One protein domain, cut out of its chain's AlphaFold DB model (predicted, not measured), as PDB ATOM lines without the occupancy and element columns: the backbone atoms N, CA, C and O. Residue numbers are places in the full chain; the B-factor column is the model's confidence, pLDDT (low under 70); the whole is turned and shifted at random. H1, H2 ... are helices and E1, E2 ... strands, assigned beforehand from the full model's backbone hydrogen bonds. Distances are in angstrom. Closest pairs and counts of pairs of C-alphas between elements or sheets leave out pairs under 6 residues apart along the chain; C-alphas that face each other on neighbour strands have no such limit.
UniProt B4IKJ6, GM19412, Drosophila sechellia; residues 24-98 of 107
ATOM      1  N   LYS A  24      -6.193  -9.537 -31.713       74.25
ATOM      2  CA  LYS A  24      -5.027 -10.417 -31.614       74.25
ATOM      3  C   LYS A  24      -3.793  -9.596 -31.974       74.25
ATOM      4  O   LYS A  24      -3.338  -9.633 -33.110       74.25
ATOM      5  N   LEU A  25      -3.315  -8.823 -31.005       82.00
ATOM      6  CA  LEU A  25      -2.098  -8.036 -31.122       82.00
ATOM      7  C   LEU A  25      -0.874  -8.948 -31.107       82.00
ATOM      8  O   LEU A  25      -0.811  -9.927 -30.356       82.00
ATOM      9  N   GLU A  26       0.100  -8.603 -31.935       89.19
ATOM     10  CA  GLU A  26       1.421  -9.210 -31.940       89.19
ATOM     11  C   GLU A  26       2.219  -8.700 -30.732       89.19
ATOM     12  O   GLU A  26       2.508  -7.509 -30.621       89.19
ATOM     13  N   GLU A  27       2.551  -9.595 -29.795       88.31
ATOM     14  CA  GLU A  27       3.383  -9.260 -28.631       88.31
ATOM     15  C   GLU A  27       4.858  -9.175 -29.045       88.31
ATOM     16  O   GLU A  27       5.482 -10.187 -29.371       88.31
ATOM     17  N   ILE A  28       5.438  -7.976 -28.974       91.44
ATOM     18  CA  ILE A  28       6.844  -7.732 -29.297       91.44
ATOM     19  C   ILE A  28       7.646  -7.571 -28.011       91.44
ATOM     20  O   ILE A  28       7.501  -6.594 -27.275       91.44
ATOM     21  N   ALA A  29       8.540  -8.525 -27.748       91.69
ATOM     22  CA  ALA A  29       9.464  -8.440 -26.626       91.69
ATOM     23  C   ALA A  29      10.480  -7.309 -26.844       91.69
ATOM     24  O   ALA A  29      11.267  -7.336 -27.797       91.69
ATOM     25  N   ILE A  30      10.496  -6.328 -25.942       90.50
ATOM     26  CA  ILE A  30      11.471  -5.239 -26.000       90.50
ATOM     27  C   ILE A  30      12.848  -5.760 -25.570       90.50
ATOM     28  O   ILE A  30      12.965  -6.556 -24.636       90.50
ATOM     29  N   LYS A  31      13.908  -5.320 -26.253       89.75
ATOM     30  CA  LYS A  31      15.287  -5.756 -25.958       89.75
ATOM     31  C   LYS A  31      15.970  -4.870 -24.919       89.75
ATOM     32  O   LYS A  31      16.792  -5.344 -24.142       89.75
ATOM     33  N   THR A  32      15.635  -3.588 -24.937       87.81
ATOM     34  CA  THR A  32      16.253  -2.532 -24.138       87.81
ATOM     35  C   THR A  32      15.199  -1.499 -23.790       87.81
ATOM     36  O   THR A  32      14.281  -1.269 -24.577       87.81
ATOM     37  N   LEU A  33      15.356  -0.863 -22.637       89.31
ATOM     38  CA  LEU A  33      14.495   0.211 -22.172       89.31
ATOM     39  C   LEU A  33      15.399   1.284 -21.573       89.31
ATOM     40  O   LEU A  33      16.207   0.981 -20.694       89.31
ATOM     41  N   ASP A  34      15.309   2.499 -22.101       93.25
ATOM     42  CA  ASP A  34      16.080   3.635 -21.610       93.25
ATOM     43  C   ASP A  34      15.338   4.230 -20.419       93.25
ATOM     44  O   ASP A  34      14.233   4.740 -20.590       93.25
ATOM     45  N   CYS A  35      15.896   4.092 -19.215       94.38
ATOM     46  CA  CYS A  35      15.275   4.575 -17.989       94.38
ATOM     47  C   CYS A  35      16.255   5.391 -17.158       94.38
ATOM     48  O   CYS A  35      17.355   4.935 -16.830       94.38
ATOM     49  N   ARG A  36      15.783   6.543 -16.690       95.56
ATOM     50  CA  ARG A  36      16.359   7.263 -15.563       95.56
ATOM     51  C   ARG A  36      15.424   7.097 -14.375       95.56
ATOM     52  O   ARG A  36      14.302   7.591 -14.382       95.56
ATOM     53  N   GLU A  37      15.902   6.388 -13.358       95.38
ATOM     54  CA  GLU A  37      15.098   6.002 -12.194       95.38
ATOM     55  C   GLU A  37      13.839   5.229 -12.609       95.38
ATOM     56  O   GLU A  37      13.958   4.110 -13.111       95.38
ATOM     57  N   ASN A  38      12.660   5.809 -12.393       95.69
ATOM     58  CA  ASN A  38      11.369   5.240 -12.744       95.69
ATOM     59  C   ASN A  38      10.753   5.850 -14.014       95.69
ATOM     60  O   ASN A  38       9.609   5.547 -14.346       95.69
ATOM     61  N   THR A  39      11.480   6.727 -14.702       95.81
ATOM     62  CA  THR A  39      11.030   7.348 -15.946       95.81
ATOM     63  C   THR A  39      11.758   6.707 -17.109       95.81
ATOM     64  O   THR A  39      12.988   6.727 -17.147       95.81
ATOM     65  N   CYS A  40      11.010   6.146 -18.054       94.38
ATOM     66  CA  CYS A  40      11.554   5.483 -19.228       94.38
ATOM     67  C   CYS A  40      11.061   6.126 -20.527       94.38
ATOM     68  O   CYS A  40       9.920   6.580 -20.617       94.38
ATOM     69  N   THR A  41      11.933   6.152 -21.533       93.06
ATOM     70  CA  THR A  41      11.751   6.885 -22.793       93.06
ATOM     71  C   THR A  41      12.105   6.029 -24.011       93.06
ATOM     72  O   THR A  41      12.592   4.903 -23.884       93.06
ATOM     73  N   ASN A  42      11.900   6.583 -25.213       86.62
ATOM     74  CA  ASN A  42      12.362   6.018 -26.488       86.62
ATOM     75  C   ASN A  42      11.793   4.628 -26.843       86.62
ATOM     76  O   ASN A  42      12.413   3.876 -27.599       86.62
ATOM     77  N   LEU A  43      10.597   4.281 -26.360       88.00
ATOM     78  CA  LEU A  43       9.880   3.105 -26.860       88.00
ATOM     79  C   LEU A  43       9.163   3.441 -28.166       88.00
ATOM     80  O   LEU A  43       8.419   4.417 -28.229       88.00
ATOM     81  N   ARG A  44       9.374   2.627 -29.206       87.62
ATOM     82  CA  ARG A  44       8.827   2.861 -30.549       87.62
ATOM     83  C   ARG A  44       8.111   1.623 -31.088       87.62
ATOM     84  O   ARG A  44       8.723   0.779 -31.731       87.62
ATOM     85  N   TYR A  45       6.810   1.569 -30.827       84.94
ATOM     86  CA  TYR A  45       5.844   0.564 -31.279       84.94
ATOM     87  C   TYR A  45       4.571   1.273 -31.793       84.94
ATOM     88  O   TYR A  45       3.528   1.245 -31.134       84.94
ATOM     89  N   PRO A  46       4.659   1.983 -32.935       81.56
ATOM     90  CA  PRO A  46       3.570   2.813 -33.450       81.56
ATOM     91  C   PRO A  46       2.475   2.016 -34.179       81.56
ATOM     92  O   PRO A  46       1.475   2.599 -34.590       81.56
ATOM     93  N   SER A  47       2.650   0.707 -34.388       87.25
ATOM     94  CA  SER A  47       1.646  -0.107 -35.071       87.25
ATOM     95  C   SER A  47       0.482  -0.449 -34.144       87.25
ATOM     96  O   SER A  47       0.674  -1.031 -33.078       87.25
ATOM     97  N   ALA A  48      -0.745  -0.180 -34.592       83.56
ATOM     98  CA  ALA A  48      -1.959  -0.571 -33.879       83.56
ATOM     99  C   ALA A  48      -2.131  -2.098 -33.761       83.56
ATOM    100  O   ALA A  48      -2.922  -2.546 -32.935       83.56
ATOM    101  N   SER A  49      -1.403  -2.895 -34.555       86.25
ATOM    102  CA  SER A  49      -1.411  -4.361 -34.479       86.25
ATOM    103  C   SER A  49      -0.359  -4.938 -33.531       86.25
ATOM    104  O   SER A  49      -0.321  -6.152 -33.346       86.25
ATOM    105  N   GLU A  50       0.501  -4.102 -32.951       86.56
ATOM    106  CA  GLU A  50       1.622  -4.529 -32.116       86.56
ATOM    107  C   GLU A  50       1.436  -4.056 -30.678       86.56
ATOM    108  O   GLU A  50       0.891  -2.982 -30.410       86.56
ATOM    109  N   VAL A  51       1.932  -4.847 -29.733       88.31
ATOM    110  CA  VAL A  51       1.964  -4.474 -28.324       88.31
ATOM    111  C   VAL A  51       3.294  -4.853 -27.699       88.31
ATOM    112  O   VAL A  51       3.793  -5.965 -27.863       88.31
ATOM    113  N   ALA A  52       3.886  -3.921 -26.961       89.62
ATOM    114  CA  ALA A  52       5.155  -4.169 -26.298       89.62
ATOM    115  C   ALA A  52       4.985  -5.146 -25.119       89.62
ATOM    116  O   ALA A  52       4.051  -5.043 -24.321       89.62
ATOM    117  N   TYR A  53       5.935  -6.065 -24.975       90.06
ATOM    118  CA  TYR A  53       6.091  -6.946 -23.821       90.06
ATOM    119  C   TYR A  53       7.456  -6.705 -23.177       90.06
ATOM    120  O   TYR A  53       8.478  -6.665 -23.862       90.06
ATOM    121  N   PHE A  54       7.478  -6.520 -21.856       91.19
ATOM    122  CA  PHE A  54       8.684  -6.137 -21.125       91.19
ATOM    123  C   PHE A  54       9.259  -7.366 -20.410       91.19
ATOM    124  O   PHE A  54       8.773  -7.701 -19.328       91.19
ATOM    125  N   PRO A  55      10.261  -8.067 -20.974       91.81
ATOM    126  CA  PRO A  55      10.775  -9.292 -20.373       91.81
ATOM    127  C   PRO A  55      11.465  -9.028 -19.028       91.81
ATOM    128  O   PRO A  55      11.864  -7.903 -18.708       91.81
ATOM    129  N   GLU A  56      11.656 -10.086 -18.240       91.31
ATOM    130  CA  GLU A  56      12.328 -10.015 -16.934       91.31
ATOM    131  C   GLU A  56      13.728  -9.389 -17.018       91.31
ATOM    132  O   GLU A  56      14.112  -8.603 -16.153       91.31
ATOM    133  N   SER A  57      14.469  -9.671 -18.092       92.00
ATOM    134  CA  SER A  57      15.796  -9.092 -18.334       92.00
ATOM    135  C   SER A  57      15.788  -7.560 -18.394       92.00
ATOM    136  O   SER A  57      16.770  -6.937 -17.995       92.00
ATOM    137  N   VAL A  58      14.685  -6.956 -18.845       92.12
ATOM    138  CA  VAL A  58      14.518  -5.500 -18.961       92.12
ATOM    139  C   VAL A  58      13.889  -4.906 -17.697       92.12
ATOM    140  O   VAL A  58      14.267  -3.823 -17.261       92.12
ATOM    141  N   THR A  59      12.972  -5.630 -17.053       92.56
ATOM    142  CA  THR A  59      12.221  -5.137 -15.883       92.56
ATOM    143  C   THR A  59      12.930  -5.332 -14.546       92.56
ATOM    144  O   THR A  59      12.530  -4.719 -13.557       92.56
ATOM    145  N   LYS A  60      14.007  -6.128 -14.482       93.50
ATOM    146  CA  LYS A  60      14.701  -6.480 -13.227       93.50
ATOM    147  C   LYS A  60      15.029  -5.276 -12.335       93.50
ATOM    148  O   LYS A  60      14.801  -5.334 -11.131       93.50
ATOM    149  N   HIS A  61      15.533  -4.186 -12.913       93.69
ATOM    150  CA  HIS A  61      15.931  -2.983 -12.167       93.69
ATOM    151  C   HIS A  61      14.753  -2.061 -11.808       93.69
ATOM    152  O   HIS A  61      14.916  -1.152 -10.994       93.69
ATOM    153  N   LEU A  62      13.580  -2.308 -12.397       95.06
ATOM    154  CA  LEU A  62      12.367  -1.515 -12.215       95.06
ATOM    155  C   LEU A  62      11.419  -2.098 -11.160       95.06
ATOM    156  O   LEU A  62      10.571  -1.377 -10.650       95.06
ATOM    157  N   ARG A  63      11.583  -3.373 -10.777       95.12
ATOM    158  CA  ARG A  63      10.705  -4.079  -9.816       95.12
ATOM    159  C   ARG A  63      10.595  -3.433  -8.431       95.12
ATOM    160  O   ARG A  63       9.722  -3.819  -7.665       95.12
ATOM    161  N   LYS A  64      11.492  -2.501  -8.105       96.06
ATOM    162  CA  LYS A  64      11.518  -1.764  -6.836       96.06
ATOM    163  C   LYS A  64      10.637  -0.511  -6.824       96.06
ATOM    164  O   LYS A  64      10.475   0.072  -5.761       96.06
ATOM    165  N   TYR A  65      10.164  -0.043  -7.980       97.44
ATOM    166  CA  TYR A  65       9.415   1.206  -8.064       97.44
ATOM    167  C   TYR A  65       7.916   0.962  -7.918       97.44
ATOM    168  O   TYR A  65       7.362   0.069  -8.556       97.44
ATOM    169  N   GLU A  66       7.275   1.813  -7.120       97.38
ATOM    170  CA  GLU A  66       5.818   1.851  -6.969       97.38
ATOM    171  C   GLU A  66       5.133   2.672  -8.062       97.38
ATOM    172  O   GLU A  66       3.949   2.502  -8.328       97.38
ATOM    173  N   SER A  67       5.878   3.538  -8.742       96.69
ATOM    174  CA  SER A  67       5.379   4.355  -9.843       96.69
ATOM    175  C   SER A  67       6.333   4.238 -11.016       96.69
ATOM    176  O   SER A  67       7.541   4.329 -10.808       96.69
ATOM    177  N   LEU A  68       5.817   4.043 -12.229       95.62
ATOM    178  CA  LEU A  68       6.593   4.011 -13.470       95.62
ATOM    179  C   LEU A  68       5.997   5.016 -14.455       95.62
ATOM    180  O   LEU A  68       4.789   5.026 -14.689       95.62
ATOM    181  N   VAL A  69       6.858   5.830 -15.058       95.19
ATOM    182  CA  VAL A  69       6.485   6.815 -16.071       95.19
ATOM    183  C   VAL A  69       7.040   6.368 -17.417       95.19
ATOM    184  O   VAL A  69       8.251   6.222 -17.573       95.19
ATOM    185  N   LEU A  70       6.170   6.179 -18.404       92.62
ATOM    186  CA  LEU A  70       6.559   6.157 -19.810       92.62
ATOM    187  C   LEU A  70       6.378   7.555 -20.380       92.62
ATOM    188  O   LEU A  70       5.257   8.052 -20.451       92.62
ATOM    189  N   HIS A  71       7.482   8.181 -20.768       91.94
ATOM    190  CA  HIS A  71       7.502   9.535 -21.312       91.94
ATOM    191  C   HIS A  71       7.988   9.518 -22.762       91.94
ATOM    192  O   HIS A  71       8.830   8.687 -23.120       91.94
ATOM    193  N   SER A  72       7.454  10.413 -23.599       81.88
ATOM    194  CA  SER A  72       7.917  10.641 -24.980       81.88
ATOM    195  C   SER A  72       8.140   9.343 -25.765       81.88
ATOM    196  O   SER A  72       9.192   9.115 -26.367       81.88
ATOM    197  N   SER A  73       7.170   8.434 -25.687       86.38
ATOM    198  CA  SER A  73       7.241   7.118 -26.314       86.38
ATOM    199  C   SER A  73       6.134   6.963 -27.354       86.38
ATOM    200  O   SER A  73       4.994   7.369 -27.159       86.38
ATOM    201  N   GLN A  74       6.455   6.351 -28.485       86.00
ATOM    202  CA  GLN A  74       5.506   6.104 -29.568       86.00
ATOM    203  C   GLN A  74       4.911   4.716 -29.383       86.00
ATOM    204  O   GLN A  74       5.445   3.736 -29.892       86.00
ATOM    205  N   LEU A  75       3.832   4.624 -28.615       84.75
ATOM    206  CA  LEU A  75       3.109   3.380 -28.374       84.75
ATOM    207  C   LEU A  75       1.695   3.528 -28.917       84.75
ATOM    208  O   LEU A  75       0.962   4.384 -28.437       84.75
ATOM    209  N   ALA A  76       1.293   2.682 -29.862       85.06
ATOM    210  CA  ALA A  76      -0.111   2.618 -30.267       85.06
ATOM    211  C   ALA A  76      -0.977   1.916 -29.206       85.06
ATOM    212  O   ALA A  76      -2.136   2.288 -29.015       85.06
ATOM    213  N   ASN A  77      -0.384   0.952 -28.492       84.69
ATOM    214  CA  ASN A  77      -1.010   0.136 -27.454       84.69
ATOM    215  C   ASN A  77      -0.168   0.137 -26.168       84.69
ATOM    216  O   ASN A  77       1.065   0.165 -26.217       84.69
ATOM    217  N   LEU A  78      -0.825   0.051 -25.007       86.06
ATOM    218  CA  LEU A  78      -0.136  -0.072 -23.718       86.06
ATOM    219  C   LEU A  78       0.584  -1.423 -23.576       86.06
ATOM    220  O   LEU A  78       0.029  -2.443 -23.987       86.06
ATOM    221  N   PRO A  79       1.774  -1.474 -22.946       87.50
ATOM    222  CA  PRO A  79       2.499  -2.725 -22.765       87.50
ATOM    223  C   PRO A  79       1.711  -3.755 -21.954       87.50
ATOM    224  O   PRO A  79       1.166  -3.452 -20.890       87.50
ATOM    225  N   ARG A  80       1.697  -5.007 -22.421       86.06
ATOM    226  CA  ARG A  80       1.009  -6.100 -21.722       86.06
ATOM    227  C   ARG A  80       1.787  -6.560 -20.494       86.06
ATOM    228  O   ARG A  80       3.018  -6.584 -20.491       86.06
ATOM    229  N   LYS A  81       1.043  -7.023 -19.479       86.12
ATOM    230  CA  LYS A  81       1.573  -7.688 -18.271       86.12
ATOM    231  C   LYS A  81       2.512  -6.796 -17.443       86.12
ATOM    232  O   LYS A  81       3.327  -7.312 -16.684       86.12
ATOM    233  N   ILE A  82       2.397  -5.470 -17.559       88.06
ATOM    234  CA  ILE A  82       3.301  -4.542 -16.868       88.06
ATOM    235  C   ILE A  82       3.214  -4.694 -15.341       88.06
ATOM    236  O   ILE A  82       4.245  -4.845 -14.692       88.06
ATOM    237  N   PHE A  83       2.000  -4.802 -14.787       88.62
ATOM    238  CA  PHE A  83       1.761  -5.022 -13.354       88.62
ATOM    239  C   PHE A  83       2.147  -6.432 -12.885       88.62
ATOM    240  O   PHE A  83       2.545  -6.617 -11.739       88.62
ATOM    241  N   LEU A  84       2.094  -7.433 -13.773       88.56
ATOM    242  CA  LEU A  84       2.577  -8.784 -13.462       88.56
ATOM    243  C   LEU A  84       4.109  -8.826 -13.388       88.56
ATOM    244  O   LEU A  84       4.675  -9.505 -12.533       88.56
ATOM    245  N   ASN A  85       4.789  -8.092 -14.270       89.88
ATOM    246  CA  ASN A  85       6.251  -8.076 -14.339       89.88
ATOM    247  C   ASN A  85       6.886  -7.131 -13.301       89.88
ATOM    248  O   ASN A  85       8.050  -7.326 -12.929       89.88
ATOM    249  N   LEU A  86       6.126  -6.136 -12.830       93.50
ATOM    250  CA  LEU A  86       6.512  -5.132 -11.836       93.50
ATOM    251  C   LEU A  86       5.575  -5.216 -10.614       93.50
ATOM    252  O   LEU A  86       4.653  -4.417 -10.490       93.50
ATOM    253  N   PRO A  87       5.800  -6.161  -9.686       92.50
ATOM    254  CA  PRO A  87       4.831  -6.495  -8.637       92.50
ATOM    255  C   PRO A  87       4.667  -5.424  -7.547       92.50
ATOM    256  O   PRO A  87       3.756  -5.531  -6.735       92.50
ATOM    257  N   GLN A  88       5.564  -4.437  -7.481       96.06
ATOM    258  CA  GLN A  88       5.429  -3.284  -6.580       96.06
ATOM    259  C   GLN A  88       4.704  -2.111  -7.248       96.06
ATOM    260  O   GLN A  88       4.412  -1.134  -6.574       96.06
ATOM    261  N   LEU A  89       4.431  -2.185  -8.555       95.62
ATOM    262  CA  LEU A  89       3.878  -1.073  -9.313       95.62
ATOM    263  C   LEU A  89       2.426  -0.802  -8.904       95.62
ATOM    264  O   LEU A  89       1.548  -1.642  -9.086       95.62
ATOM    265  N   VAL A  90       2.188   0.399  -8.393       94.06
ATOM    266  CA  VAL A  90       0.884   0.945  -8.005       94.06
ATOM    267  C   VAL A  90       0.403   1.956  -9.042       94.06
ATOM    268  O   VAL A  90      -0.779   1.997  -9.377       94.06
ATOM    269  N   GLU A  91       1.324   2.746  -9.590       93.88
ATOM    270  CA  GLU A  91       1.027   3.803 -10.547       93.88
ATOM    271  C   GLU A  91       1.756   3.581 -11.870       93.88
ATOM    272  O   GLU A  91       2.961   3.336 -11.908       93.88
ATOM    273  N   PHE A  92       1.033   3.727 -12.979       91.62
ATOM    274  CA  PHE A  92       1.616   3.672 -14.312       91.62
ATOM    275  C   PHE A  92       1.174   4.886 -15.118       91.62
ATOM    276  O   PHE A  92       0.028   4.979 -15.558       91.62
ATOM    277  N   HIS A  93       2.095   5.831 -15.281       91.31
ATOM    278  CA  HIS A  93       1.859   7.078 -15.993       91.31
ATOM    279  C   HIS A  93       2.347   6.941 -17.425       91.31
ATOM    280  O   HIS A  93       3.468   6.494 -17.664       91.31
ATOM    281  N   VAL A  94       1.524   7.365 -18.379       89.00
ATOM    282  CA  VAL A  94       1.924   7.447 -19.782       89.00
ATOM    283  C   VAL A  94       1.736   8.879 -20.252       89.00
ATOM    284  O   VAL A  94       0.616   9.377 -20.328       89.00
ATOM    285  N   LEU A  95       2.856   9.550 -20.503       87.50
ATOM    286  CA  LEU A  95       2.945  10.981 -20.753       87.50
ATOM    287  C   LEU A  95       3.543  11.221 -22.136       87.50
ATOM    288  O   LEU A  95       4.551  10.614 -22.488       87.50
ATOM    289  N   GLU A  96       2.949  12.141 -22.897       82.44
ATOM    290  CA  GLU A  96       3.452  12.525 -24.227       82.44
ATOM    291  C   GLU A  96       3.629  11.315 -25.169       82.44
ATOM    292  O   GLU A  96       4.593  11.221 -25.925       82.44
ATOM    293  N   CYS A  97       2.684  10.370 -25.106       79.31
ATOM    294  CA  CYS A  97       2.642   9.203 -25.980       79.31
ATOM    295  C   CYS A  97       1.462   9.276 -26.949       79.31
ATOM    296  O   CYS A  97       0.395   9.794 -26.624       79.31
ATOM    297  N   GLU A  98       1.630   8.670 -28.120       75.44
ATOM    298  CA  GLU A  98       0.614   8.604 -29.179       75.44
ATOM    299  C   GLU A  98      -0.339   7.409 -29.000       75.44
ATOM    300  O   GLU A  98      -0.618   6.671 -29.945       75.44
TER     301      GLU A  98
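AT A GLANCE: This is residues 24 to 98 of the 107 residues of the protein "GM19412" of Drosophila sechellia (UniProt B4IKJ6). The chain is wound in short stacked turns, one running from E3 through E4 and H1 to E5 and the next from E5 through H2 to E6, so that E3, E5 and E6 lie side by side and make one wall of the winding. E2 folds back beside E3 at one edge of that wall, while the two small helices H1 and H2 and the short strand pair E1 and E4 lie across the winding from it, joined to it by loops. The printed part has 75 residues, with under half of them in named elements, which follow as E1, E2, E3, E4, H1, E5, H2, E6; the class is mixed, helices and strands. The larger sheet has the order E2, E3, E5, E6 and is mixed, and E1 and E4 form a parallel sheet of two strands. The whole is compact, with a radius of gyration of the C-alphas of 11.3 A, and its rounded outline spans 31 by 23 by 20 A.

HOW THE PARTS SIT: In the larger sheet, E5, residues 67 to 71, and E6, residues 91 to 95, are parallel neighbours at 12 degrees between their directions. N 70 and O 93 are within hydrogen-bond range at 2.8 A, as are N 93 and O 68 at 2.9 A. E3, residues 39 to 41, is the other neighbour of E5, parallel at 27 degrees, with N 40 and O 69 at 2.8 A. E2, residues 34 to 36, is antiparallel to E3 at 152 degrees and forms a hairpin with it; N 36 and O 39 are 2.8 A apart. E2 and E6 are the edge strands. From edge to edge the strands' lines turn by 66 degrees. E5, H2, residues 82 to 85, and E6 form a strand-helix-strand unit, two parallel neighbour strands with a helix between them along the chain, and its crossover is right-handed. Residues 44 to 45 pair with residues 74 to 75, parallel, outside the named strands. H2 is not on the sheet, but only just, with 4 pairs of C-alphas within 10 A. H1, residues 56 to 59, is not on it either, with 1 pair. H1 and H2 are close but not clearly touching; their closest C-alphas, those of Thr 59 and Asn 85, are 6.8 A apart. E1, residues 26 to 29, and E4, residues 50 to 53, are parallel neighbours at 34 degrees, with N 28 and O 51 at 2.8 A. E1 is apart from E3, E5 and E6, and E4 is apart from E2, E5 and E6. H1 and H2 are too short for any O i to N i+4 pair; in each, the one O i to N i+3 pair is within range.

IN THESE COORDINATES: E5 runs 12.8 A from C-alpha 67 at (5.379, 4.355, -9.843) to C-alpha 71. E6 is 12.6 A long and ends with C-alpha 95 at (2.945, 10.981, -20.753). E3 measures 6.9 A and E2 7.1 A. E1 begins with C-alpha 26 at (1.421, -9.210, -31.940) and, like E4, measures 9.7 A. H1 is 5.0 A long and H2 5.3 A.

THE WHOLE: The two C-alphas farthest apart, those of Lys 24 and Glu 37, are 32.4 A apart. The first and last printed C-alphas, those of Lys 24 and Glu 98, are 20.0 A apart. The printed part has no cut. No link is long: those from E1 to E2, E2 to E3, E4 to H1 and H2 to E6 are tight, and those from E3 to E4, H1 to E5 and E5 to H2 are short. The mean pLDDT of the printed part is 89.8, and no printed residue is under 70.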